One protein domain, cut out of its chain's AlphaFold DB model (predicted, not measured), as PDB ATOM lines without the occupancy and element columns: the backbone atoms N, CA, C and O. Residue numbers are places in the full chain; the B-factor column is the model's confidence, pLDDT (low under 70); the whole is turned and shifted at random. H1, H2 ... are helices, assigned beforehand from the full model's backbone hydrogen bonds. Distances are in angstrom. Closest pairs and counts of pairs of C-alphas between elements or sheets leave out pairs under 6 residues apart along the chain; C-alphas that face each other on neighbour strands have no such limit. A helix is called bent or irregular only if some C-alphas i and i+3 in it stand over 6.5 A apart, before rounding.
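This is residues 580 to 604, 630 to 697, 741 to 778 and 869 to 935 of the 1184 residues of an uncharacterized protein of Capsaspora owczarzaki (strain ATCC 30864) (UniProt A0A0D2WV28). Two long helices running opposite ways, H4 and H5, make the length of an elongated helical bundle; H7 and H8 pack on H5, H9 packs on H7 and H8, and H3a packs on another part of H5. H3b turns off H3a at one end of the bundle, while H1 and H2 are only loosely attached near H3a. The printed part has 198 residues with nine named helices, H1 to H9 in chain order, and no named strand: the class is all helix. It is compact, with a radius of gyration of the C-alphas of 18.6 A and spans of 61 by 34 by 28 A.

H1, residues 581 to 587, is near the arm H3a of H3, residues 631 to 658. H3 was assigned as one helix by its hydrogen bonds but is bent, with C-alphas 647 and 650 7.5 A apart; its arms H3a, 631 to 647, and H3b, 650 to 658, stand at a steep tilt of 59 degrees. H2, residues 593 to 603, is close to but not clearly touching H3a, the closest C-alphas being Gln 599 and Ser 639 at 7.7 A. H4, residues 660 to 694, has a kink of 25 degrees near residue 680 and touches H3b, closest at the C-alphas of Arg 656 and Phe 663, 5.3 A. The hub is H5, residues 743 to 774, touching five helices. With residues 745 to 756 alone it touches H4, opposite ways at a shallow tilt of 13 degrees, closest at the C-alphas of Ala 693 and Phe 749, 4.7 A. H5 touches H3a the same way at a shallow tilt of 3 degrees, closest at the C-alphas of Leu 646 and Phe 774, 5.8 A. H6, residues 871 to 881, touches H4 at a steep tilt of 46 degrees, with the C-alphas of Gly 675 and Thr 880 closest at 3.7 A. H7, residues 883 to 898, and H8, residues 902 to 916, form a helical hairpin, closest at the C-alphas of Gly 895 and Asn 902, 5.2 A. H8 and H9, residues 922 to 935, form another, with the C-alphas of Thr 903 and Ala 935 closest at 5.2 A. H3a, H4, H5, H7, H8 and H9 are an up-and-down bundle, each running against the one before. Every O i to N i+4 pair is within hydrogen-bond range in H1, H2, H6, H7, H8 and H9; the counts are 12 of 13 in H3a, 4 of 5 in H3b, 28 of 31 in H4 and 26 of 28 in H5.

H1 begins at C-alpha 581, (-22.652, -7.331, 37.287). H3a is 25.7 A long, H4 49.5 A, H5 46.4 A and H7 23.1 A. H9 ends at C-alpha 935, (0.023, 27.704, 20.340).

The C-alphas farthest apart, of Thr 658 and Ser 742, are 63.1 A apart. Residues 605 to 629, 698 to 740 and 779 to 868 are not printed, with gaps between C-alphas of 16.0, 9.4 and 10.3 A. The links printed whole are tight. Mean pLDDT of the printed part is 79.8; 40 residues are under 70, among them 580 to 604 and 630 to 636.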
ATOM      1  N   LEU A 580     -19.220  -8.734  34.170       54.78
ATOM      2  CA  LEU A 580     -20.633  -9.005  34.417       54.78
ATOM      3  C   LEU A 580     -21.036  -8.497  35.818       54.78
ATOM      4  O   LEU A 580     -20.324  -8.779  36.787       54.78
ATOM      5  N   PRO A 581     -22.193  -7.821  35.981       49.47
ATOM      6  CA  PRO A 581     -22.652  -7.331  37.287       49.47
ATOM      7  C   PRO A 581     -22.747  -8.417  38.371       49.47
ATOM      8  O   PRO A 581     -22.556  -8.132  39.551       49.47
ATOM      9  N   SER A 582     -22.977  -9.672  37.974       49.38
ATOM     10  CA  SER A 582     -22.957 -10.844  38.855       49.38
ATOM     11  C   SER A 582     -21.590 -11.098  39.502       49.38
ATOM     12  O   SER A 582     -21.546 -11.483  40.668       49.38
ATOM     13  N   MET A 583     -20.477 -10.844  38.806       53.19
ATOM     14  CA  MET A 583     -19.125 -10.989  39.368       53.19
ATOM     15  C   MET A 583     -18.817  -9.886  40.386       53.19
ATOM     16  O   MET A 583     -18.260 -10.170  41.445       53.19
ATOM     17  N   VAL A 584     -19.235  -8.645  40.103       56.56
ATOM     18  CA  VAL A 584     -19.096  -7.515  41.040       56.56
ATOM     19  C   VAL A 584     -19.883  -7.792  42.326       56.56
ATOM     20  O   VAL A 584     -19.344  -7.651  43.424       56.56
ATOM     21  N   ALA A 585     -21.124  -8.273  42.193       53.88
ATOM     22  CA  ALA A 585     -21.960  -8.667  43.325       53.88
ATOM     23  C   ALA A 585     -21.370  -9.851  44.119       53.88
ATOM     24  O   ALA A 585     -21.348  -9.807  45.347       53.88
ATOM     25  N   ALA A 586     -20.845 -10.882  43.446       50.66
ATOM     26  CA  ALA A 586     -20.265 -12.065  44.095       50.66
ATOM     27  C   ALA A 586     -18.976 -11.770  44.887       50.66
ATOM     28  O   ALA A 586     -18.708 -12.421  45.901       50.66
ATOM     29  N   LEU A 587     -18.188 -10.783  44.446       50.75
ATOM     30  CA  LEU A 587     -16.999 -10.309  45.159       50.75
ATOM     31  C   LEU A 587     -17.328  -9.326  46.299       50.75
ATOM     32  O   LEU A 587     -16.470  -9.083  47.145       50.75
ATOM     33  N   GLY A 588     -18.548  -8.776  46.343       48.16
ATOM     34  CA  GLY A 588     -18.995  -7.850  47.390       48.16
ATOM     35  C   GLY A 588     -18.257  -6.508  47.405       48.16
ATOM     36  O   GLY A 588     -18.217  -5.848  48.442       48.16
ATOM     37  N   ILE A 589     -17.632  -6.112  46.291       50.09
ATOM     38  CA  ILE A 589     -16.806  -4.901  46.240       50.09
ATOM     39  C   ILE A 589     -17.699  -3.690  45.979       50.09
ATOM     40  O   ILE A 589     -18.300  -3.573  44.911       50.09
ATOM     41  N   GLU A 590     -17.700  -2.728  46.902       43.94
ATOM     42  CA  GLU A 590     -18.215  -1.370  46.677       43.94
ATOM     43  C   GLU A 590     -17.271  -0.560  45.759       43.94
ATOM     44  O   GLU A 590     -16.890   0.568  46.070       43.94
ATOM     45  N   ALA A 591     -16.856  -1.153  44.632       39.06
ATOM     46  CA  ALA A 591     -15.927  -0.586  43.659       39.06
ATOM     47  C   ALA A 591     -16.583   0.579  42.909       39.06
ATOM     48  O   ALA A 591     -17.081   0.433  41.794       39.06
ATOM     49  N   SER A 592     -16.595   1.738  43.565       45.66
ATOM     50  CA  SER A 592     -16.926   3.039  43.007       45.66
ATOM     51  C   SER A 592     -18.210   3.060  42.158       45.66
ATOM     52  O   SER A 592     -18.176   3.163  40.930       45.66
ATOM     53  N   ARG A 593     -19.369   3.155  42.836       45.44
ATOM     54  CA  ARG A 593     -20.610   3.724  42.251       45.44
ATOM     55  C   ARG A 593     -20.302   5.040  41.512       45.44
ATOM     56  O   ARG A 593     -20.857   5.299  40.454       45.44
ATOM     57  N   THR A 594     -19.343   5.804  42.033       39.19
ATOM     58  CA  THR A 594     -18.632   6.937  41.418       39.19
ATOM     59  C   THR A 594     -18.075   6.667  40.015       39.19
ATOM     60  O   THR A 594     -18.363   7.440  39.108       39.19
ATOM     61  N   LEU A 595     -17.313   5.588  39.798       46.41
ATOM     62  CA  LEU A 595     -16.760   5.237  38.482       46.41
ATOM     63  C   LEU A 595     -17.853   4.756  37.536       46.41
ATOM     64  O   LEU A 595     -17.890   5.200  36.394       46.41
ATOM     65  N   GLN A 596     -18.779   3.924  38.016       43.97
ATOM     66  CA  GLN A 596     -19.893   3.444  37.198       43.97
ATOM     67  C   GLN A 596     -20.796   4.604  36.735       43.97
ATOM     68  O   GLN A 596     -21.219   4.651  35.582       43.97
ATOM     69  N   GLN A 597     -21.022   5.597  37.599       42.84
ATOM     70  CA  GLN A 597     -21.795   6.798  37.277       42.84
ATOM     71  C   GLN A 597     -21.006   7.799  36.408       42.84
ATOM     72  O   GLN A 597     -21.599   8.465  35.562       42.84
ATOM     73  N   TYR A 598     -19.672   7.850  36.521       41.09
ATOM     74  CA  TYR A 598     -18.814   8.592  35.585       41.09
ATOM     75  C   TYR A 598     -18.805   7.942  34.187       41.09
ATOM     76  O   TYR A 598     -18.944   8.638  33.184       41.09
ATOM     77  N   GLN A 599     -18.722   6.609  34.112       46.66
ATOM     78  CA  GLN A 599     -18.795   5.825  32.870       46.66
ATOM     79  C   GLN A 599     -20.143   6.006  32.151       46.66
ATOM     80  O   GLN A 599     -20.158   6.195  30.936       46.66
ATOM     81  N   VAL A 600     -21.265   5.997  32.883       40.78
ATOM     82  CA  VAL A 600     -22.604   6.265  32.320       40.78
ATOM     83  C   VAL A 600     -22.685   7.682  31.743       40.78
ATOM     84  O   VAL A 600     -23.055   7.837  30.581       40.78
ATOM     85  N   ASN A 601     -22.254   8.700  32.497       38.81
ATOM     86  CA  ASN A 601     -22.280  10.090  32.028       38.81
ATOM     87  C   ASN A 601     -21.410  10.315  30.774       38.81
ATOM     88  O   ASN A 601     -21.798  11.076  29.893       38.81
ATOM     89  N   GLN A 602     -20.261   9.636  30.654       40.75
ATOM     90  CA  GLN A 602     -19.370   9.748  29.486       40.75
ATOM     91  C   GLN A 602     -19.895   9.021  28.232       40.75
ATOM     92  O   GLN A 602     -19.533   9.379  27.112       40.75
ATOM     93  N   LEU A 603     -20.769   8.019  28.385       38.66
ATOM     94  CA  LEU A 603     -21.432   7.346  27.258       38.66
ATOM     95  C   LEU A 603     -22.661   8.110  26.733       38.66
ATOM     96  O   LEU A 603     -23.201   7.751  25.687       38.66
ATOM     97  N   GLN A 604     -23.087   9.172  27.420       34.06
ATOM     98  CA  GLN A 604     -24.219  10.022  27.044       34.06
ATOM     99  C   GLN A 604     -23.752  11.442  26.700       34.06
ATOM    100  O   GLN A 604     -24.144  12.408  27.351       34.06
ATOM    101  N   ALA A 630     -14.609   5.565  16.156       38.91
ATOM    102  CA  ALA A 630     -13.210   5.253  16.500       38.91
ATOM    103  C   ALA A 630     -12.745   5.685  17.907       38.91
ATOM    104  O   ALA A 630     -11.900   5.017  18.497       38.91
ATOM    105  N   SER A 631     -13.304   6.753  18.486       46.34
ATOM    106  CA  SER A 631     -12.961   7.195  19.852       46.34
ATOM    107  C   SER A 631     -13.613   6.322  20.932       46.34
ATOM    108  O   SER A 631     -12.982   5.969  21.929       46.34
ATOM    109  N   ALA A 632     -14.867   5.918  20.704       53.88
ATOM    110  CA  ALA A 632     -15.642   5.064  21.601       53.88
ATOM    111  C   ALA A 632     -14.968   3.717  21.964       53.88
ATOM    112  O   ALA A 632     -14.933   3.401  23.155       53.88
ATOM    113  N   PRO A 633     -14.415   2.909  21.027       57.81
ATOM    114  CA  PRO A 633     -13.764   1.645  21.380       57.81
ATOM    115  C   PRO A 633     -12.507   1.833  22.237       57.81
ATOM    116  O   PRO A 633     -12.315   1.061  23.171       57.81
ATOM    117  N   MET A 634     -11.693   2.869  21.998       67.31
ATOM    118  CA  MET A 634     -10.505   3.147  22.819       67.31
ATOM    119  C   MET A 634     -10.904   3.434  24.274       67.31
ATOM    120  O   MET A 634     -10.472   2.737  25.194       67.31
ATOM    121  N   ALA A 635     -11.815   4.392  24.485       62.47
ATOM    122  CA  ALA A 635     -12.327   4.719  25.817       62.47
ATOM    123  C   ALA A 635     -12.973   3.500  26.508       62.47
ATOM    124  O   ALA A 635     -12.725   3.250  27.688       62.47
ATOM    125  N   ARG A 636     -13.745   2.694  25.765       64.00
ATOM    126  CA  ARG A 636     -14.388   1.471  26.274       64.00
ATOM    127  C   ARG A 636     -13.379   0.385  26.666       64.00
ATOM    128  O   ARG A 636     -13.573  -0.258  27.693       64.00
ATOM    129  N   ASN A 637     -12.296   0.207  25.911       70.50
ATOM    130  CA  ASN A 637     -11.261  -0.788  26.206       70.50
ATOM    131  C   ASN A 637     -10.486  -0.446  27.488       70.50
ATOM    132  O   ASN A 637     -10.314  -1.311  28.348       70.50
ATOM    133  N   HIS A 638     -10.069   0.814  27.658       77.25
ATOM    134  CA  HIS A 638      -9.418   1.258  28.897       77.25
ATOM    135  C   HIS A 638     -10.387   1.218  30.091       77.25
ATOM    136  O   HIS A 638     -10.027   0.737  31.162       77.25
ATOM    137  N   SER A 639     -11.650   1.605  29.888       71.50
ATOM    138  CA  SER A 639     -12.714   1.484  30.894       71.50
ATOM    139  C   SER A 639     -12.908   0.034  31.372       71.50
ATOM    140  O   SER A 639     -12.882  -0.228  32.575       71.50
ATOM    141  N   ASN A 640     -12.996  -0.934  30.446       73.19
ATOM    142  CA  ASN A 640     -13.068  -2.360  30.780       73.19
ATOM    143  C   ASN A 640     -11.816  -2.836  31.537       73.19
ATOM    144  O   ASN A 640     -11.945  -3.595  32.500       73.19
ATOM    145  N   ARG A 641     -10.613  -2.389  31.137       79.62
ATOM    146  CA  ARG A 641      -9.360  -2.679  31.857       79.62
ATOM    147  C   ARG A 641      -9.447  -2.200  33.308       79.62
ATOM    148  O   ARG A 641      -9.175  -2.985  34.210       79.62
ATOM    149  N   HIS A 642      -9.885  -0.964  33.549       82.81
ATOM    150  CA  HIS A 642      -9.958  -0.391  34.899       82.81
ATOM    151  C   HIS A 642     -10.938  -1.174  35.784       82.81
ATOM    152  O   HIS A 642     -10.577  -1.572  36.891       82.81
ATOM    153  N   SER A 643     -12.133  -1.491  35.276       75.00
ATOM    154  CA  SER A 643     -13.121  -2.297  36.009       75.00
ATOM    155  C   SER A 643     -12.643  -3.724  36.322       75.00
ATOM    156  O   SER A 643     -12.951  -4.234  37.396       75.00
ATOM    157  N   ASN A 644     -11.864  -4.360  35.438       78.06
ATOM    158  CA  ASN A 644     -11.258  -5.669  35.716       78.06
ATOM    159  C   ASN A 644     -10.094  -5.573  36.718       78.06
ATOM    160  O   ASN A 644      -9.939  -6.440  37.573       78.06
ATOM    161  N   MET A 645      -9.280  -4.518  36.655       84.81
ATOM    162  CA  MET A 645      -8.123  -4.355  37.541       84.81
ATOM    163  C   MET A 645      -8.520  -3.961  38.973       84.81
ATOM    164  O   MET A 645      -7.930  -4.470  39.925       84.81
ATOM    165  N   LEU A 646      -9.561  -3.139  39.159       83.62
ATOM    166  CA  LEU A 646     -10.013  -2.694  40.489       83.62
ATOM    167  C   LEU A 646     -10.416  -3.842  41.433       83.62
ATOM    168  O   LEU A 646     -10.315  -3.675  42.650       83.62
ATOM    169  N   MET A 647     -10.772  -5.019  40.902       80.81
ATOM    170  CA  MET A 647     -11.012  -6.244  41.682       80.81
ATOM    171  C   MET A 647      -9.847  -6.596  42.624       80.81
ATOM    172  O   MET A 647     -10.059  -7.079  43.735       80.81
ATOM    173  N   TYR A 648      -8.612  -6.333  42.186       87.06
ATOM    174  CA  TYR A 648      -7.379  -6.751  42.859       87.06
ATOM    175  C   TYR A 648      -6.824  -5.691  43.826       87.06
ATOM    176  O   TYR A 648      -5.834  -5.938  44.517       87.06
ATOM    177  N   THR A 649      -7.487  -4.535  43.947       86.81
ATOM    178  CA  THR A 649      -7.116  -3.443  44.869       86.81
ATOM    179  C   THR A 649      -6.885  -3.912  46.321       86.81
ATOM    180  O   THR A 649      -5.900  -3.480  46.925       86.81
ATOM    181  N   PRO A 650      -7.687  -4.828  46.914       86.19
ATOM    182  CA  PRO A 650      -7.413  -5.361  48.255       86.19
ATOM    183  C   PRO A 650      -6.084  -6.128  48.355       86.19
ATOM    184  O   PRO A 650      -5.390  -6.016  49.365       86.19
ATOM    185  N   LEU A 651      -5.691  -6.850  47.299       87.25
ATOM    186  CA  LEU A 651      -4.411  -7.561  47.245       87.25
ATOM    187  C   LEU A 651      -3.229  -6.606  47.019       87.25
ATOM    188  O   LEU A 651      -2.158  -6.842  47.569       87.25
ATOM    189  N   LEU A 652      -3.413  -5.489  46.306       88.62
ATOM    190  CA  LEU A 652      -2.385  -4.443  46.200       88.62
ATOM    191  C   LEU A 652      -2.181  -3.676  47.515       88.62
ATOM    192  O   LEU A 652      -1.040  -3.444  47.912       88.62
ATOM    193  N   LYS A 653      -3.260  -3.364  48.244       87.38
ATOM    194  CA  LYS A 653      -3.206  -2.818  49.617       87.38
ATOM    195  C   LYS A 653      -2.465  -3.749  50.582       87.38
ATOM    196  O   LYS A 653      -1.766  -3.288  51.485       87.38
ATOM    197  N   TRP A 654      -2.624  -5.061  50.401       89.06
ATOM    198  CA  TRP A 654      -1.882  -6.076  51.144       89.06
ATOM    199  C   TRP A 654      -0.405  -6.131  50.730       89.06
ATOM    200  O   TRP A 654       0.466  -6.097  51.601       89.06
ATOM    201  N   LEU A 655      -0.122  -6.142  49.423       89.19
ATOM    202  CA  LEU A 655       1.231  -6.179  48.868       89.19
ATOM    203  C   LEU A 655       2.050  -4.966  49.323       89.19
ATOM    204  O   LEU A 655       3.112  -5.156  49.899       89.19
ATOM    205  N   ARG A 656       1.525  -3.738  49.193       88.06
ATOM    206  CA  ARG A 656       2.194  -2.490  49.618       88.06
ATOM    207  C   ARG A 656       2.636  -2.498  51.087       88.06
ATOM    208  O   ARG A 656       3.649  -1.893  51.420       88.06
ATOM    209  N   ALA A 657       1.880  -3.167  51.959       85.00
ATOM    210  CA  ALA A 657       2.201  -3.292  53.382       85.00
ATOM    211  C   ALA A 657       3.110  -4.489  53.714       85.00
ATOM    212  O   ALA A 657       3.744  -4.494  54.764       85.00
ATOM    213  N   THR A 658       3.162  -5.499  52.843       85.94
ATOM    214  CA  THR A 658       3.901  -6.754  53.062       85.94
ATOM    215  C   THR A 658       5.282  -6.738  52.407       85.94
ATOM    216  O   THR A 658       6.257  -7.189  53.004       85.94
ATOM    217  N   ASP A 659       5.351  -6.221  51.182       87.19
ATOM    218  CA  ASP A 659       6.550  -6.039  50.372       87.19
ATOM    219  C   ASP A 659       6.394  -4.774  49.505       87.19
ATOM    220  O   ASP A 659       5.867  -4.784  48.387       87.19
ATOM    221  N   SER A 660       6.876  -3.657  50.050       87.75
ATOM    222  CA  SER A 660       6.899  -2.367  49.355       87.75
ATOM    223  C   SER A 660       7.838  -2.373  48.134       87.75
ATOM    224  O   SER A 660       7.584  -1.671  47.157       87.75
ATOM    225  N   ALA A 661       8.891  -3.201  48.130       90.50
ATOM    226  CA  ALA A 661       9.834  -3.266  47.015       90.50
ATOM    227  C   ALA A 661       9.197  -3.936  45.788       90.50
ATOM    228  O   ALA A 661       9.299  -3.406  44.677       90.50
ATOM    229  N   GLN A 662       8.470  -5.040  45.987       90.62
ATOM    230  CA  GLN A 662       7.716  -5.693  44.918       90.62
ATOM    231  C   GLN A 662       6.497  -4.865  44.482       90.62
ATOM    232  O   GLN A 662       6.195  -4.821  43.289       90.62
ATOM    233  N   PHE A 663       5.840  -4.138  45.394       91.50
ATOM    234  CA  PHE A 663       4.801  -3.162  45.035       91.50
ATOM    235  C   PHE A 663       5.342  -2.047  44.118       91.50
ATOM    236  O   PHE A 663       4.735  -1.730  43.093       91.50
ATOM    237  N   GLU A 664       6.514  -1.487  44.424       90.25
ATOM    238  CA  GLU A 664       7.144  -0.434  43.615       90.25
ATOM    239  C   GLU A 664       7.805  -0.966  42.330       90.25
ATOM    240  O   GLU A 664       7.954  -0.235  41.348       90.25
ATOM    241  N   ALA A 665       8.183  -2.248  42.271       91.75
ATOM    242  CA  ALA A 665       8.505  -2.930  41.014       91.75
ATOM    243  C   ALA A 665       7.260  -3.073  40.126       91.75
ATOM    244  O   ALA A 665       7.275  -2.655  38.967       91.75
ATOM    245  N   LEU A 666       6.156  -3.564  40.691       91.81
ATOM    246  CA  LEU A 666       4.898  -3.759  39.979       91.81
ATOM    247  C   LEU A 666       4.289  -2.428  39.495       91.81
ATOM    248  O   LEU A 666       3.773  -2.356  38.384       91.81
ATOM    249  N   THR A 667       4.416  -1.351  40.273       90.62
ATOM    250  CA  THR A 667       3.984   0.004  39.874       90.62
ATOM    251  C   THR A 667       4.782   0.526  38.672       90.62
ATOM    252  O   THR A 667       4.212   1.121  37.759       90.62
ATOM    253  N   ARG A 668       6.091   0.241  38.600       91.25
ATOM    254  CA  ARG A 668       6.913   0.544  37.412       91.25
ATOM    255  C   ARG A 668       6.542  -0.322  36.206       91.25
ATOM    256  O   ARG A 668       6.469   0.200  35.096       91.25
ATOM    257  N   SER A 669       6.253  -1.604  36.428       92.06
ATOM    258  CA  SER A 669       5.772  -2.529  35.392       92.06
ATOM    259  C   SER A 669       4.448  -2.036  34.780       92.06
ATOM    260  O   SER A 669       4.337  -1.922  33.558       92.06
ATOM    261  N   TYR A 670       3.495  -1.599  35.616       92.00
ATOM    262  CA  TYR A 670       2.252  -0.950  35.178       92.00
ATOM    263  C   TYR A 670       2.521   0.268  34.288       92.00
ATOM    264  O   TYR A 670       2.053   0.292  33.149       92.00
ATOM    265  N   MET A 671       3.313   1.240  34.765       90.38
ATOM    266  CA  MET A 671       3.599   2.470  34.015       90.38
ATOM    267  C   MET A 671       4.169   2.171  32.621       90.38
ATOM    268  O   MET A 671       3.673   2.678  31.615       90.38
ATOM    269  N   GLN A 672       5.159   1.277  32.544       89.75
ATOM    270  CA  GLN A 672       5.806   0.921  31.282       89.75
ATOM    271  C   GLN A 672       4.904   0.121  30.338       89.75
ATOM    272  O   GLN A 672       5.004   0.275  29.122       89.75
ATOM    273  N   VAL A 673       4.079  -0.800  30.842       90.19
ATOM    274  CA  VAL A 673       3.245  -1.668  29.994       90.19
ATOM    275  C   VAL A 673       1.968  -0.947  29.566       90.19
ATOM    276  O   VAL A 673       1.696  -0.845  28.370       90.19
ATOM    277  N   VAL A 674       1.219  -0.379  30.512       87.56
ATOM    278  CA  VAL A 674      -0.066   0.276  30.234       87.56
ATOM    279  C   VAL A 674       0.136   1.605  29.500       87.56
ATOM    280  O   VAL A 674      -0.610   1.883  28.561       87.56
ATOM    281  N   GLY A 675       1.207   2.352  29.795       87.88
ATOM    282  CA  GLY A 675       1.591   3.548  29.034       87.88
ATOM    283  C   GLY A 675       1.914   3.274  27.559       87.88
ATOM    284  O   GLY A 675       1.539   4.056  26.684       87.88
ATOM    285  N   ARG A 676       2.534   2.124  27.245       88.81
ATOM    286  CA  ARG A 676       2.730   1.686  25.849       88.81
ATOM    287  C   ARG A 676       1.403   1.374  25.161       88.81
ATOM    288  O   ARG A 676       1.209   1.812  24.032       88.81
ATOM    289  N   ILE A 677       0.482   0.682  25.837       86.25
ATOM    290  CA  ILE A 677      -0.837   0.358  25.269       86.25
ATOM    291  C   ILE A 677      -1.636   1.642  24.994       86.25
ATOM    292  O   ILE A 677      -2.105   1.821  23.875       86.25
ATOM    293  N   TYR A 678      -1.706   2.574  25.954       87.06
ATOM    294  CA  TYR A 678      -2.321   3.893  25.752       87.06
ATOM    295  C   TYR A 678      -1.751   4.628  24.533       87.06
ATOM    296  O   TYR A 678      -2.508   5.152  23.717       87.06
ATOM    297  N   LYS A 679      -0.422   4.640  24.391       87.62
ATOM    298  CA  LYS A 679       0.269   5.312  23.289       87.62
ATOM    299  C   LYS A 679      -0.008   4.668  21.930       87.62
ATOM    300  O   LYS A 679      -0.147   5.385  20.942       87.62
ATOM    301  N   ASP A 680      -0.067   3.344  21.855       85.56
ATOM    302  CA  ASP A 680      -0.296   2.639  20.592       85.56
ATOM    303  C   ASP A 680      -1.770   2.671  20.160       85.56
ATOM    304  O   ASP A 680      -2.038   2.927  18.985       85.56
ATOM    305  N   ASP A 681      -2.716   2.528  21.097       82.62
ATOM    306  CA  ASP A 681      -4.150   2.714  20.833       82.62
ATOM    307  C   ASP A 681      -4.446   4.178  20.427       82.62
ATOM    308  O   ASP A 681      -5.152   4.447  19.452       82.62
ATOM    309  N   GLY A 682      -3.840   5.141  21.134       82.56
ATOM    310  CA  GLY A 682      -4.045   6.576  20.935       82.56
ATOM    311  C   GLY A 682      -3.541   7.124  19.599       82.56
ATOM    312  O   GLY A 682      -4.259   7.892  18.954       82.56
ATOM    313  N   LYS A 683      -2.349   6.713  19.140       84.44
ATOM    314  CA  LYS A 683      -1.792   7.121  17.829       84.44
ATOM    315  C   LYS A 683      -2.774   6.892  16.683       84.44
ATOM    316  O   LYS A 683      -2.913   7.752  15.817       84.44
ATOM    317  N   ALA A 684      -3.458   5.746  16.673       79.00
ATOM    318  CA  ALA A 684      -4.398   5.398  15.610       79.00
ATOM    319  C   ALA A 684      -5.591   6.367  15.553       79.00
ATOM    320  O   ALA A 684      -6.062   6.698  14.466       79.00
ATOM    321  N   VAL A 685      -6.052   6.862  16.709       81.12
ATOM    322  CA  VAL A 685      -7.118   7.871  16.790       81.12
ATOM    323  C   VAL A 685      -6.592   9.255  16.394       81.12
ATOM    324  O   VAL A 685      -7.232   9.941  15.599       81.12
ATOM    325  N   PHE A 686      -5.409   9.656  16.870       84.31
ATOM    326  CA  PHE A 686      -4.808  10.943  16.496       84.31
ATOM    327  C   PHE A 686      -4.491  11.044  14.997       84.31
ATOM    328  O   PHE A 686      -4.743  12.089  14.401       84.31
ATOM    329  N   GLU A 687      -4.041   9.967  14.347       86.19
ATOM    330  CA  GLU A 687      -3.803   9.973  12.897       86.19
ATOM    331  C   GLU A 687      -5.108  10.104  12.092       86.19
ATOM    332  O   GLU A 687      -5.166  10.838  11.104       86.19
ATOM    333  N   GLN A 688      -6.205   9.500  12.562       82.06
ATOM    334  CA  GLN A 688      -7.533   9.722  11.976       82.06
ATOM    335  C   GLN A 688      -8.002  11.177  12.138       82.06
ATOM    336  O   GLN A 688      -8.593  11.728  11.209       82.06
ATOM    337  N   LEU A 689      -7.705  11.830  13.269       84.00
ATOM    338  CA  LEU A 689      -7.995  13.257  13.466       84.00
ATOM    339  C   LEU A 689      -7.147  14.148  12.539       84.00
ATOM    340  O   LEU A 689      -7.687  15.083  11.944       84.00
ATOM    341  N   ARG A 690      -5.860  13.823  12.325       87.62
ATOM    342  CA  ARG A 690      -5.005  14.499  11.326       87.62
ATOM    343  C   ARG A 690      -5.573  14.360   9.913       87.62
ATOM    344  O   ARG A 690      -5.707  15.361   9.209       87.62
ATOM    345  N   HIS A 691      -5.954  13.151   9.503       85.19
ATOM    346  CA  HIS A 691      -6.576  12.916   8.197       85.19
ATOM    347  C   HIS A 691      -7.926  13.635   8.043       85.19
ATOM    348  O   HIS A 691      -8.195  14.180   6.973       85.19
ATOM    349  N   ALA A 692      -8.751  13.699   9.095       79.94
ATOM    350  CA  ALA A 692     -10.020  14.428   9.079       79.94
ATOM    351  C   ALA A 692      -9.818  15.943   8.880       79.94
ATOM    352  O   ALA A 692     -10.492  16.542   8.039       79.94
ATOM    353  N   ALA A 693      -8.847  16.550   9.575       83.31
ATOM    354  CA  ALA A 693      -8.471  17.951   9.367       83.31
ATOM    355  C   ALA A 693      -7.942  18.207   7.939       83.31
ATOM    356  O   ALA A 693      -8.272  19.214   7.317       83.31
ATOM    357  N   GLN A 694      -7.173  17.265   7.377       82.19
ATOM    358  CA  GLN A 694      -6.605  17.350   6.024       82.19
ATOM    359  C   GLN A 694      -7.591  17.060   4.875       82.19
ATOM    360  O   GLN A 694      -7.211  17.224   3.714       82.19
ATOM    361  N   ALA A 695      -8.829  16.629   5.146       69.00
ATOM    362  CA  ALA A 695      -9.736  15.975   4.183       69.00
ATOM    363  C   ALA A 695     -10.258  16.841   3.003       69.00
ATOM    364  O   ALA A 695     -11.270  16.517   2.387       69.00
ATOM    365  N   GLY A 696      -9.612  17.965   2.680       55.75
ATOM    366  CA  GLY A 696      -9.839  18.767   1.466       55.75
ATOM    367  C   GLY A 696      -8.574  19.379   0.853       55.75
ATOM    368  O   GLY A 696      -8.595  19.733  -0.323       55.75
ATOM    369  N   ALA A 697      -7.454  19.413   1.585       53.31
ATOM    370  CA  ALA A 697      -6.219  20.074   1.151       53.31
ATOM    371  C   ALA A 697      -5.645  19.506  -0.165       53.31
ATOM    372  O   ALA A 697      -4.971  20.211  -0.913       53.31
ATOM    373  N   SER A 741      -7.508  30.260   2.433       51.06
ATOM    374  CA  SER A 741      -8.066  29.106   3.152       51.06
ATOM    375  C   SER A 741      -9.563  29.315   3.388       51.06
ATOM    376  O   SER A 741     -10.004  30.312   3.982       51.06
ATOM    377  N   SER A 742     -10.368  28.368   2.902       61.88
ATOM    378  CA  SER A 742     -11.819  28.434   3.044       61.88
ATOM    379  C   SER A 742     -12.197  28.362   4.523       61.88
ATOM    380  O   SER A 742     -11.638  27.563   5.266       61.88
ATOM    381  N   ALA A 743     -13.235  29.085   4.960       70.69
ATOM    382  CA  ALA A 743     -13.776  28.912   6.317       70.69
ATOM    383  C   ALA A 743     -14.140  27.437   6.625       70.69
ATOM    384  O   ALA A 743     -14.075  26.996   7.769       70.69
ATOM    385  N   LYS A 744     -14.433  26.640   5.584       72.94
ATOM    386  CA  LYS A 744     -14.644  25.183   5.649       72.94
ATOM    387  C   LYS A 744     -13.405  24.383   6.084       72.94
ATOM    388  O   LYS A 744     -13.546  23.210   6.416       72.94
ATOM    389  N   GLU A 745     -12.202  24.945   6.041       77.75
ATOM    390  CA  GLU A 745     -10.959  24.308   6.508       77.75
ATOM    391  C   GLU A 745     -10.727  24.595   7.987       77.75
ATOM    392  O   GLU A 745     -10.601  23.638   8.752       77.75
ATOM    393  N   ARG A 746     -10.871  25.855   8.423       83.38
ATOM    394  CA  ARG A 746     -10.917  26.216   9.854       83.38
ATOM    395  C   ARG A 746     -11.963  25.407  10.618       83.38
ATOM    396  O   ARG A 746     -11.625  24.775  11.608       83.38
ATOM    397  N   ILE A 747     -13.196  25.314  10.109       84.38
ATOM    398  CA  ILE A 747     -14.281  24.531  10.738       84.38
ATOM    399  C   ILE A 747     -13.940  23.030  10.849       84.38
ATOM    400  O   ILE A 747     -14.341  22.377  11.810       84.38
ATOM    401  N   ARG A 748     -13.190  22.456   9.895       84.44
ATOM    402  CA  ARG A 748     -12.778  21.041   9.956       84.44
ATOM    403  C   ARG A 748     -11.621  20.811  10.923       84.44
ATOM    404  O   ARG A 748     -11.617  19.790  11.607       84.44
ATOM    405  N   PHE A 749     -10.675  21.744  11.002       89.50
ATOM    406  CA  PHE A 749      -9.628  21.709  12.017       89.50
ATOM    407  C   PHE A 749     -10.213  21.882  13.426       89.50
ATOM    408  O   PHE A 749      -9.914  21.078  14.302       89.50
ATOM    409  N   ASP A 750     -11.115  22.850  13.614       88.00
ATOM    410  CA  ASP A 750     -11.844  23.108  14.862       88.00
ATOM    411  C   ASP A 750     -12.537  21.840  15.386       88.00
ATOM    412  O   ASP A 750     -12.260  21.376  16.491       88.00
ATOM    413  N   GLN A 751     -13.337  21.186  14.535       86.44
ATOM    414  CA  GLN A 751     -14.010  19.927  14.870       86.44
ATOM    415  C   GLN A 751     -13.040  18.766  15.146       86.44
ATOM    416  O   GLN A 751     -13.364  17.878  15.936       86.44
ATOM    417  N   ALA A 752     -11.869  18.727  14.504       85.25
ATOM    418  CA  ALA A 752     -10.851  17.711  14.775       85.25
ATOM    419  C   ALA A 752     -10.132  17.963  16.112       85.25
ATOM    420  O   ALA A 752      -9.844  17.009  16.838       85.25
ATOM    421  N   PHE A 753      -9.887  19.227  16.464       91.25
ATOM    422  CA  PHE A 753      -9.241  19.615  17.715       91.25
ATOM    423  C   PHE A 753     -10.183  19.485  18.924       91.25
ATOM    424  O   PHE A 753      -9.783  18.937  19.949       91.25
ATOM    425  N   ASP A 754     -11.463  19.847  18.782       87.06
ATOM    426  CA  ASP A 754     -12.501  19.567  19.788       87.06
ATOM    427  C   ASP A 754     -12.602  18.068  20.085       87.06
ATOM    428  O   ASP A 754     -12.650  17.657  21.243       87.06
ATOM    429  N   ARG A 755     -12.574  17.226  19.043       83.19
ATOM    430  CA  ARG A 755     -12.563  15.762  19.195       83.19
ATOM    431  C   ARG A 755     -11.288  15.249  19.868       83.19
ATOM    432  O   ARG A 755     -11.372  14.260  20.591       83.19
ATOM    433  N   ALA A 756     -10.140  15.902  19.676       86.94
ATOM    434  CA  ALA A 756      -8.923  15.589  20.425       86.94
ATOM    435  C   ALA A 756      -9.076  15.939  21.915       86.94
ATOM    436  O   ALA A 756      -8.798  15.087  22.755       86.94
ATOM    437  N   LEU A 757      -9.580  17.128  22.268       87.25
ATOM    438  CA  LEU A 757      -9.818  17.499  23.672       87.25
ATOM    439  C   LEU A 757     -10.863  16.589  24.341       87.25
ATOM    440  O   LEU A 757     -10.622  16.082  25.437       87.25
ATOM    441  N   ALA A 758     -11.971  16.299  23.654       82.25
ATOM    442  CA  ALA A 758     -13.019  15.390  24.123       82.25
ATOM    443  C   ALA A 758     -12.557  13.923  24.255       82.25
ATOM    444  O   ALA A 758     -13.191  13.147  24.966       82.25
ATOM    445  N   LEU A 759     -11.453  13.532  23.605       83.25
ATOM    446  CA  LEU A 759     -10.780  12.251  23.833       83.25
ATOM    447  C   LEU A 759      -9.822  12.338  25.032       83.25
ATOM    448  O   LEU A 759      -9.871  11.497  25.925       83.25
ATOM    449  N   VAL A 760      -8.956  13.356  25.050       86.12
ATOM    450  CA  VAL A 760      -7.879  13.547  26.034       86.12
ATOM    451  C   VAL A 760      -8.420  13.713  27.448       86.12
ATOM    452  O   VAL A 760      -7.960  13.042  28.369       86.12
ATOM    453  N   VAL A 761      -9.393  14.603  27.642       85.75
ATOM    454  CA  VAL A 761      -9.805  15.021  28.984       85.75
ATOM    455  C   VAL A 761     -10.469  13.883  29.776       85.75
ATOM    456  O   VAL A 761     -10.034  13.640  30.906       85.75
ATOM    457  N   PRO A 762     -11.438  13.116  29.229       82.06
ATOM    458  CA  PRO A 762     -11.976  11.949  29.927       82.06
ATOM    459  C   PRO A 762     -10.926  10.859  30.166       82.06
ATOM    460  O   PRO A 762     -10.948  10.228  31.220       82.06
ATOM    461  N   LEU A 763      -9.991  10.655  29.228       83.69
ATOM    462  CA  LEU A 763      -8.929   9.647  29.333       83.69
ATOM    463  C   LEU A 763      -7.973   9.938  30.500       83.69
ATOM    464  O   LEU A 763      -7.631   9.033  31.262       83.69
ATOM    465  N   VAL A 764      -7.581  11.205  30.662       87.12
ATOM    466  CA  VAL A 764      -6.708  11.657  31.753       87.12
ATOM    467  C   VAL A 764      -7.420  11.587  33.103       87.12
ATOM    468  O   VAL A 764      -6.857  11.091  34.079       87.12
ATOM    469  N   LEU A 765      -8.676  12.033  33.177       84.94
ATOM    470  CA  LEU A 765      -9.435  12.021  34.431       84.94
ATOM    471  C   LEU A 765      -9.814  10.595  34.878       84.94
ATOM    472  O   LEU A 765      -9.780  10.308  36.074       84.94
ATOM    473  N   ALA A 766     -10.111   9.688  33.941       81.56
ATOM    474  CA  ALA A 766     -10.401   8.285  34.242       81.56
ATOM    475  C   ALA A 766      -9.158   7.502  34.701       81.56
ATOM    476  O   ALA A 766      -9.261   6.702  35.632       81.56
ATOM    477  N   GLU A 767      -7.991   7.743  34.092       87.44
ATOM    478  CA  GLU A 767      -6.703   7.198  34.551       87.44
ATOM    479  C   GLU A 767      -6.340   7.748  35.937       87.44
ATOM    480  O   GLU A 767      -6.022   6.975  36.836       87.44
ATOM    481  N   GLN A 768      -6.472   9.060  36.172       87.62
ATOM    482  CA  GLN A 768      -6.187   9.657  37.483       87.62
ATOM    483  C   GLN A 768      -7.046   9.040  38.601       87.62
ATOM    484  O   GLN A 768      -6.528   8.713  39.670       87.62
ATOM    485  N   ALA A 769      -8.351   8.871  38.357       83.38
ATOM    486  CA  ALA A 769      -9.268   8.253  39.313       83.38
ATOM    487  C   ALA A 769      -8.927   6.772  39.563       83.38
ATOM    488  O   ALA A 769      -8.907   6.332  40.712       83.38
ATOM    489  N   PHE A 770      -8.602   6.025  38.502       87.19
ATOM    490  CA  PHE A 770      -8.172   4.632  38.605       87.19
ATOM    491  C   PHE A 770      -6.871   4.491  39.408       87.19
ATOM    492  O   PHE A 770      -6.840   3.742  40.381       87.19
ATOM    493  N   VAL A 771      -5.826   5.250  39.064       88.25
ATOM    494  CA  VAL A 771      -4.515   5.228  39.737       88.25
ATOM    495  C   VAL A 771      -4.637   5.574  41.227       88.25
ATOM    496  O   VAL A 771      -3.990   4.934  42.057       88.25
ATOM    497  N   PHE A 772      -5.491   6.539  41.585       84.75
ATOM    498  CA  PHE A 772      -5.768   6.891  42.981       84.75
ATOM    499  C   PHE A 772      -6.394   5.733  43.778       84.75
ATOM    500  O   PHE A 772      -5.960   5.453  44.899       84.75
ATOM    501  N   GLU A 773      -7.400   5.055  43.215       83.06
ATOM    502  CA  GLU A 773      -8.121   3.974  43.897       83.06
ATOM    503  C   GLU A 773      -7.311   2.666  43.938       83.06
ATOM    504  O   GLU A 773      -7.173   2.064  45.004       83.06
ATOM    505  N   PHE A 774      -6.724   2.265  42.808       87.50
ATOM    506  CA  PHE A 774      -6.060   0.974  42.589       87.50
ATOM    507  C   PHE A 774      -4.730   0.820  43.346       87.50
ATOM    508  O   PHE A 774      -4.484  -0.220  43.959       87.50
ATOM    509  N   PHE A 775      -3.891   1.865  43.371       88.25
ATOM    510  CA  PHE A 775      -2.648   1.889  44.163       88.25
ATOM    511  C   PHE A 775      -2.865   2.376  45.615       88.25
ATOM    512  O   PHE A 775      -1.918   2.454  46.404       88.25
ATOM    513  N   ASP A 776      -4.117   2.690  45.972       80.50
ATOM    514  CA  ASP A 776      -4.557   3.224  47.266       80.50
ATOM    515  C   ASP A 776      -3.718   4.416  47.749       80.50
ATOM    516  O   ASP A 776      -3.229   4.456  48.881       80.50
ATOM    517  N   LEU A 777      -3.533   5.413  46.881       79.44
ATOM    518  CA  LEU A 777      -2.744   6.626  47.153       79.44
ATOM    519  C   LEU A 777      -3.531   7.639  48.014       79.44
ATOM    520  O   LEU A 777      -3.520   8.848  47.785       79.44
ATOM    521  N   LYS A 778      -4.245   7.105  49.012       68.94
ATOM    522  CA  LYS A 778      -5.080   7.800  49.994       68.94
ATOM    523  C   LYS A 778      -4.233   8.201  51.196       68.94
ATOM    524  O   LYS A 778      -4.365   7.627  52.279       68.94
ATOM    525  N   THR A 869      -3.343  17.248  45.151       52.09
ATOM    526  CA  THR A 869      -2.949  16.140  44.269       52.09
ATOM    527  C   THR A 869      -1.665  15.457  44.744       52.09
ATOM    528  O   THR A 869      -0.576  16.025  44.648       52.09
ATOM    529  N   HIS A 870      -1.776  14.202  45.180       64.62
ATOM    530  CA  HIS A 870      -0.653  13.363  45.602       64.62
ATOM    531  C   HIS A 870       0.411  13.241  44.480       64.62
ATOM    532  O   HIS A 870       0.108  12.694  43.414       64.62
ATOM    533  N   PRO A 871       1.675  13.673  44.678       76.62
ATOM    534  CA  PRO A 871       2.648  13.854  43.588       76.62
ATOM    535  C   PRO A 871       3.013  12.557  42.845       76.62
ATOM    536  O   PRO A 871       3.324  12.588  41.654       76.62
ATOM    537  N   ARG A 872       2.903  11.394  43.508       82.19
ATOM    538  CA  ARG A 872       3.039  10.072  42.861       82.19
ATOM    539  C   ARG A 872       2.032   9.851  41.724       82.19
ATOM    540  O   ARG A 872       2.399   9.228  40.738       82.19
ATOM    541  N   ILE A 873       0.808  10.381  41.826       86.00
ATOM    542  CA  ILE A 873      -0.217  10.245  40.778       86.00
ATOM    543  C   ILE A 873       0.222  11.021  39.537       86.00
ATOM    544  O   ILE A 873       0.240  10.464  38.444       86.00
ATOM    545  N   THR A 874       0.679  12.266  39.707       86.06
ATOM    546  CA  THR A 874       1.257  13.069  38.618       86.06
ATOM    547  C   THR A 874       2.450  12.359  37.974       86.06
ATOM    548  O   THR A 874       2.544  12.325  36.753       86.06
ATOM    549  N   SER A 875       3.326  11.731  38.770       88.00
ATOM    550  CA  SER A 875       4.446  10.929  38.252       88.00
ATOM    551  C   SER A 875       3.991   9.720  37.426       88.00
ATOM    552  O   SER A 875       4.628   9.423  36.422       88.00
ATOM    553  N   ILE A 876       2.914   9.035  37.824       89.44
ATOM    554  CA  ILE A 876       2.356   7.897  37.076       89.44
ATOM    555  C   ILE A 876       1.722   8.381  35.764       89.44
ATOM    556  O   ILE A 876       2.005   7.810  34.716       89.44
ATOM    557  N   LEU A 877       0.947   9.472  35.799       90.62
ATOM    558  CA  LEU A 877       0.309  10.066  34.616       90.62
ATOM    559  C   LEU A 877       1.320  10.607  33.593       90.62
ATOM    560  O   LEU A 877       1.108  10.469  32.391       90.62
ATOM    561  N   VAL A 878       2.441  11.185  34.039       90.75
ATOM    562  CA  VAL A 878       3.529  11.592  33.132       90.75
ATOM    563  C   VAL A 878       4.091  10.380  32.382       90.75
ATOM    564  O   VAL A 878       4.277  10.455  31.168       90.75
ATOM    565  N   GLU A 879       4.288   9.252  33.066       88.94
ATOM    566  CA  GLU A 879       4.847   8.036  32.467       88.94
ATOM    567  C   GLU A 879       3.827   7.297  31.567       88.94
ATOM    568  O   GLU A 879       4.194   6.818  30.492       88.94
ATOM    569  N   THR A 880       2.536   7.230  31.944       88.12
ATOM    570  CA  THR A 880       1.498   6.540  31.144       88.12
ATOM    571  C   THR A 880       0.884   7.390  30.031       88.12
ATOM    572  O   THR A 880       0.472   6.845  29.001       88.12
ATOM    573  N   GLN A 881       0.827   8.715  30.195       89.56
ATOM    574  CA  GLN A 881       0.075   9.627  29.322       89.56
ATOM    575  C   GLN A 881       0.869  10.842  28.809       89.56
ATOM    576  O   GLN A 881       0.356  11.587  27.976       89.56
ATOM    577  N   GLY A 882       2.140  11.025  29.187       88.38
ATOM    578  CA  GLY A 882       2.986  12.128  28.692       88.38
ATOM    579  C   GLY A 882       3.185  12.169  27.166       88.38
ATOM    580  O   GLY A 882       3.548  13.204  26.612       88.38
ATOM    581  N   TRP A 883       2.886  11.078  26.454       92.62
ATOM    582  CA  TRP A 883       2.874  11.038  24.986       92.62
ATOM    583  C   TRP A 883       1.785  11.924  24.353       92.62
ATOM    584  O   TRP A 883       1.959  12.350  23.211       92.62
ATOM    585  N   LEU A 884       0.711  12.248  25.087       92.56
ATOM    586  CA  LEU A 884      -0.383  13.108  24.616       92.56
ATOM    587  C   LEU A 884       0.092  14.510  24.216       92.56
ATOM    588  O   LEU A 884      -0.474  15.104  23.300       92.56
ATOM    589  N   GLU A 885       1.139  15.028  24.863       93.19
ATOM    590  CA  GLU A 885       1.705  16.341  24.539       93.19
ATOM    591  C   GLU A 885       2.243  16.382  23.102       93.19
ATOM    592  O   GLU A 885       1.940  17.309  22.355       93.19
ATOM    593  N   GLY A 886       2.978  15.345  22.687       93.50
ATOM    594  CA  GLY A 886       3.542  15.253  21.339       93.50
ATOM    595  C   GLY A 886       2.477  15.070  20.255       93.50
ATOM    596  O   GLY A 886       2.596  15.644  19.174       93.50
ATOM    597  N   GLU A 887       1.407  14.324  20.542       92.56
ATOM    598  CA  GLU A 887       0.298  14.149  19.595       92.56
ATOM    599  C   GLU A 887      -0.526  15.444  19.436       92.56
ATOM    600  O   GLU A 887      -0.842  15.825  18.306       92.56
ATOM    601  N   LEU A 888      -0.802  16.160  20.538       94.94
ATOM    602  CA  LEU A 888      -1.472  17.468  20.531       94.94
ATOM    603  C   LEU A 888      -0.613  18.562  19.882       94.94
ATOM    604  O   LEU A 888      -1.137  19.341  19.085       94.94
ATOM    605  N   GLN A 889       0.696  18.602  20.156       95.44
ATOM    606  CA  GLN A 889       1.617  19.512  19.473       95.44
ATOM    607  C   GLN A 889       1.664  19.204  17.970       95.44
ATOM    608  O   GLN A 889       1.517  20.110  17.161       95.44
ATOM    609  N   SER A 890       1.765  17.934  17.575       94.44
ATOM    610  CA  SER A 890       1.731  17.530  16.162       94.44
ATOM    611  C   SER A 890       0.430  17.942  15.449       94.44
ATOM    612  O   SER A 890       0.452  18.281  14.260       94.44
ATOM    613  N   LEU A 891      -0.703  17.951  16.164       92.88
ATOM    614  CA  LEU A 891      -1.983  18.445  15.648       92.88
ATOM    615  C   LEU A 891      -2.010  19.982  15.538       92.88
ATOM    616  O   LEU A 891      -2.482  20.493  14.526       92.88
ATOM    617  N   LEU A 892      -1.447  20.714  16.506       94.56
ATOM    618  CA  LEU A 892      -1.221  22.166  16.422       94.56
ATOM    619  C   LEU A 892      -0.304  22.528  15.238       94.56
ATOM    620  O   LEU A 892      -0.656  23.394  14.439       94.56
ATOM    621  N   ASP A 893       0.822  21.830  15.074       92.12
ATOM    622  CA  ASP A 893       1.766  22.029  13.969       92.12
ATOM    623  C   ASP A 893       1.101  21.754  12.609       92.12
ATOM    624  O   ASP A 893       1.389  22.420  11.614       92.12
ATOM    625  N   LEU A 894       0.194  20.769  12.544       89.94
ATOM    626  CA  LEU A 894      -0.634  20.519  11.365       89.94
ATOM    627  C   LEU A 894      -1.640  21.650  11.127       89.94
ATOM    628  O   LEU A 894      -1.768  22.094   9.990       89.94
ATOM    629  N   GLY A 895      -2.316  22.128  12.173       87.62
ATOM    630  CA  GLY A 895      -3.207  23.283  12.096       87.62
ATOM    631  C   GLY A 895      -2.489  24.497  11.516       87.62
ATOM    632  O   GLY A 895      -2.953  25.057  10.526       87.62
ATOM    633  N   ASN A 896      -1.316  24.833  12.057       87.38
ATOM    634  CA  ASN A 896      -0.488  25.951  11.608       87.38
ATOM    635  C   ASN A 896      -0.067  25.809  10.128       87.38
ATOM    636  O   ASN A 896      -0.182  26.757   9.358       87.38
ATOM    637  N   ARG A 897       0.329  24.597   9.694       87.50
ATOM    638  CA  ARG A 897       0.650  24.294   8.280       87.50
ATOM    639  C   ARG A 897      -0.544  24.362   7.321       87.50
ATOM    640  O   ARG A 897      -0.321  24.523   6.124       87.50
ATOM    641  N   LEU A 898      -1.774  24.181   7.805       84.69
ATOM    642  CA  LEU A 898      -2.989  24.354   7.001       84.69
ATOM    643  C   LEU A 898      -3.375  25.838   6.922       84.69
ATOM    644  O   LEU A 898      -3.627  26.353   5.837       84.69
ATOM    645  N   GLU A 899      -3.395  26.524   8.065       83.50
ATOM    646  CA  GLU A 899      -3.633  27.964   8.172       83.50
ATOM    647  C   GLU A 899      -3.185  28.481   9.547       83.50
ATOM    648  O   GLU A 899      -3.612  27.962  10.579       83.50
ATOM    649  N   HIS A 900      -2.405  29.563   9.580       86.25
ATOM    650  CA  HIS A 900      -1.878  30.133  10.826       86.25
ATOM    651  C   HIS A 900      -2.960  30.491  11.863       86.25
ATOM    652  O   HIS A 900      -2.743  30.304  13.060       86.25
ATOM    653  N   PHE A 901      -4.158  30.914  11.440       87.38
ATOM    654  CA  PHE A 901      -5.289  31.193  12.340       87.38
ATOM    655  C   PHE A 901      -5.768  29.977  13.159       87.38
ATOM    656  O   PHE A 901      -6.409  30.155  14.194       87.38
ATOM    657  N   ASN A 902      -5.414  28.747  12.771       90.38
ATOM    658  CA  ASN A 902      -5.689  27.557  13.578       90.38
ATOM    659  C   ASN A 902      -4.928  27.565  14.922       90.38
ATOM    660  O   ASN A 902      -5.386  26.942  15.877       90.38
ATOM    661  N   THR A 903      -3.814  28.303  15.043       92.25
ATOM    662  CA  THR A 903      -3.116  28.511  16.331       92.25
ATOM    663  C   THR A 903      -4.012  29.226  17.348       92.25
ATOM    664  O   THR A 903      -4.106  28.802  18.500       92.25
ATOM    665  N   LEU A 904      -4.751  30.245  16.901       91.25
ATOM    666  CA  LEU A 904      -5.701  30.998  17.715       91.25
ATOM    667  C   LEU A 904      -6.923  30.147  18.097       91.25
ATOM    668  O   LEU A 904      -7.364  30.205  19.241       91.25
ATOM    669  N   ILE A 905      -7.406  29.284  17.193       91.31
ATOM    670  CA  ILE A 905      -8.435  28.278  17.517       91.31
ATOM    671  C   ILE A 905      -7.958  27.378  18.668       91.31
ATOM    672  O   ILE A 905      -8.666  27.230  19.665       91.31
ATOM    673  N   VAL A 906      -6.734  26.837  18.585       94.94
ATOM    674  CA  VAL A 906      -6.149  26.037  19.676       94.94
ATOM    675  C   VAL A 906      -6.082  26.842  20.977       94.94
ATOM    676  O   VAL A 906      -6.473  26.319  22.018       94.94
ATOM    677  N   MET A 907      -5.657  28.110  20.944       94.75
ATOM    678  CA  MET A 907      -5.626  28.965  22.139       94.75
ATOM    679  C   MET A 907      -7.010  29.096  22.793       94.75
ATOM    680  O   MET A 907      -7.130  28.834  23.989       94.75
ATOM    681  N   VAL A 908      -8.058  29.428  22.029       93.88
ATOM    682  CA  VAL A 908      -9.425  29.606  22.560       93.88
ATOM    683  C   VAL A 908      -9.985  28.301  23.143       93.88
ATOM    684  O   VAL A 908     -10.533  28.307  24.251       93.88
ATOM    685  N   LYS A 909      -9.828  27.167  22.445       92.06
ATOM    686  CA  LYS A 909     -10.345  25.866  22.907       92.06
ATOM    687  C   LYS A 909      -9.592  25.346  24.132       92.06
ATOM    688  O   LYS A 909     -10.223  24.907  25.093       92.06
ATOM    689  N   VAL A 910      -8.259  25.426  24.137       95.00
ATOM    690  CA  VAL A 910      -7.435  24.974  25.272       95.00
ATOM    691  C   VAL A 910      -7.672  25.842  26.507       95.00
ATOM    692  O   VAL A 910      -7.761  25.302  27.605       95.00
ATOM    693  N   ASP A 911      -7.842  27.157  26.350       94.19
ATOM    694  CA  ASP A 911      -8.149  28.053  27.469       94.19
ATOM    695  C   ASP A 911      -9.547  27.799  28.056       94.19
ATOM    696  O   ASP A 911      -9.707  27.710  29.273       94.19
ATOM    697  N   SER A 912     -10.547  27.579  27.195       91.44
ATOM    698  CA  SER A 912     -11.901  27.188  27.617       91.44
ATOM    699  C   SER A 912     -11.895  25.853  28.376       91.44
ATOM    700  O   SER A 912     -12.530  25.719  29.422       91.44
ATOM    701  N   CYS A 913     -11.111  24.882  27.900       91.44
ATOM    702  CA  CYS A 913     -10.930  23.582  28.542       91.44
ATOM    703  C   CYS A 913     -10.179  23.681  29.888       91.44
ATOM    704  O   CYS A 913     -10.538  23.004  30.855       91.44
ATOM    705  N   LEU A 914      -9.179  24.567  29.987       92.75
ATOM    706  CA  LEU A 914      -8.490  24.887  31.241       92.75
ATOM    707  C   LEU A 914      -9.438  25.497  32.282       92.75
ATOM    708  O   LEU A 914      -9.316  25.173  33.462       92.75
ATOM    709  N   GLU A 915     -10.390  26.341  31.871       89.06
ATOM    710  CA  GLU A 915     -11.420  26.855  32.780       89.06
ATOM    711  C   GLU A 915     -12.427  25.775  33.197       89.06
ATOM    712  O   GLU A 915     -12.730  25.664  34.386       89.06
ATOM    713  N   GLU A 916     -12.915  24.950  32.265       88.00
ATOM    714  CA  GLU A 916     -13.873  23.882  32.577       88.00
ATOM    715  C   GLU A 916     -13.273  22.814  33.508       88.00
ATOM    716  O   GLU A 916     -13.971  22.282  34.376       88.00
ATOM    717  N   HIS A 917     -11.982  22.492  33.367       83.94
ATOM    718  CA  HIS A 917     -11.317  21.426  34.126       83.94
ATOM    719  C   HIS A 917     -10.329  21.914  35.197       83.94
ATOM    720  O   HIS A 917      -9.574  21.108  35.749       83.94
ATOM    721  N   ALA A 918     -10.386  23.200  35.552       83.44
ATOM    722  CA  ALA A 918      -9.600  23.798  36.628       83.44
ATOM    723  C   ALA A 918      -9.680  22.978  37.932       83.44
ATOM    724  O   ALA A 918     -10.761  22.602  38.385       83.44
ATOM    725  N   GLY A 919      -8.522  22.677  38.527       77.62
ATOM    726  CA  GLY A 919      -8.409  21.937  39.792       77.62
ATOM    727  C   GLY A 919      -8.743  20.438  39.734       77.62
ATOM    728  O   GLY A 919      -8.508  19.745  40.718       77.62
ATOM    729  N   LYS A 920      -9.248  19.899  38.610       81.38
ATOM    730  CA  LYS A 920      -9.612  18.471  38.492       81.38
ATOM    731  C   LYS A 920      -8.396  17.550  38.320       81.38
ATOM    732  O   LYS A 920      -8.456  16.383  38.691       81.38
ATOM    733  N   SER A 921      -7.302  18.040  37.731       85.38
ATOM    734  CA  SER A 921      -6.059  17.276  37.550       85.38
ATOM    735  C   SER A 921      -4.868  18.190  37.276       85.38
ATOM    736  O   SER A 921      -4.852  18.897  36.271       85.38
ATOM    737  N   ASN A 922      -3.827  18.116  38.112       87.69
ATOM    738  CA  ASN A 922      -2.611  18.909  37.911       87.69
ATOM    739  C   ASN A 922      -1.821  18.476  36.666       87.69
ATOM    740  O   ASN A 922      -1.222  19.325  36.009       87.69
ATOM    741  N   PHE A 923      -1.856  17.189  36.295       90.44
ATOM    742  CA  PHE A 923      -1.259  16.720  35.040       90.44
ATOM    743  C   PHE A 923      -1.999  17.298  33.825       90.44
ATOM    744  O   PHE A 923      -1.356  17.860  32.941       90.44
ATOM    745  N   LEU A 924      -3.339  17.246  33.811       90.50
ATOM    746  CA  LEU A 924      -4.136  17.833  32.727       90.50
ATOM    747  C   LEU A 924      -3.921  19.349  32.618       90.50
ATOM    748  O   LEU A 924      -3.712  19.863  31.522       90.50
ATOM    749  N   THR A 925      -3.936  20.065  33.747       92.38
ATOM    750  CA  THR A 925      -3.699  21.514  33.776       92.38
ATOM    751  C   THR A 925      -2.304  21.860  33.252       92.38
ATOM    752  O   THR A 925      -2.184  22.775  32.439       92.38
ATOM    753  N   ALA A 926      -1.258  21.118  33.634       92.81
ATOM    754  CA  ALA A 926       0.097  21.329  33.123       92.81
ATOM    755  C   ALA A 926       0.211  21.035  31.613       92.81
ATOM    756  O   ALA A 926       0.748  21.858  30.870       92.81
ATOM    757  N   LEU A 927      -0.346  19.907  31.156       93.75
ATOM    758  CA  LEU A 927      -0.393  19.499  29.748       93.75
ATOM    759  C   LEU A 927      -1.066  20.572  28.879       93.75
ATOM    760  O   LEU A 927      -0.460  21.084  27.938       93.75
ATOM    761  N   LEU A 928      -2.294  20.962  29.225       95.31
ATOM    762  CA  LEU A 928      -3.051  21.971  28.486       95.31
ATOM    763  C   LEU A 928      -2.367  23.348  28.538       95.31
ATOM    764  O   LEU A 928      -2.255  24.007  27.508       95.31
ATOM    765  N   THR A 929      -1.812  23.755  29.686       95.56
ATOM    766  CA  THR A 929      -1.044  25.013  29.794       95.56
ATOM    767  C   THR A 929       0.167  25.018  28.859       95.56
ATOM    768  O   THR A 929       0.444  26.028  28.211       95.56
ATOM    769  N   ARG A 930       0.874  23.888  28.722       96.25
ATOM    770  CA  ARG A 930       2.029  23.769  27.822       96.25
ATOM    771  C   ARG A 930       1.629  23.802  26.344       96.25
ATOM    772  O   ARG A 930       2.311  24.466  25.563       96.25
ATOM    773  N   ILE A 931       0.504  23.186  25.967       97.00
ATOM    774  CA  ILE A 931      -0.062  23.300  24.610       97.00
ATOM    775  C   ILE A 931      -0.529  24.738  24.319       97.00
ATOM    776  O   ILE A 931      -0.235  25.256  23.244       97.00
ATOM    777  N   PHE A 932      -1.156  25.432  25.276       96.12
ATOM    778  CA  PHE A 932      -1.516  26.850  25.133       96.12
ATOM    779  C   PHE A 932      -0.277  27.738  24.922       96.12
ATOM    780  O   PHE A 932      -0.260  28.587  24.035       96.12
ATOM    781  N   GLN A 933       0.800  27.509  25.684       96.00
ATOM    782  CA  GLN A 933       2.074  28.222  25.516       96.00
ATOM    783  C   GLN A 933       2.795  27.884  24.200       96.00
ATOM    784  O   GLN A 933       3.552  28.711  23.691       96.00
ATOM    785  N   LEU A 934       2.614  26.684  23.639       96.19
ATOM    786  CA  LEU A 934       3.066  26.357  22.281       96.19
ATOM    787  C   LEU A 934       2.248  27.133  21.241       96.19
ATOM    788  O   LEU A 934       2.831  27.891  20.471       96.19
ATOM    789  N   ALA A 935       0.917  27.031  21.284       95.81
ATOM    790  CA  ALA A 935       0.023  27.704  20.340       95.81
ATOM    791  C   ALA A 935       0.219  29.226  20.328       95.81
ATOM    792  O   ALA A 935       0.337  29.816  19.258       95.81
TER     793      ALA A 935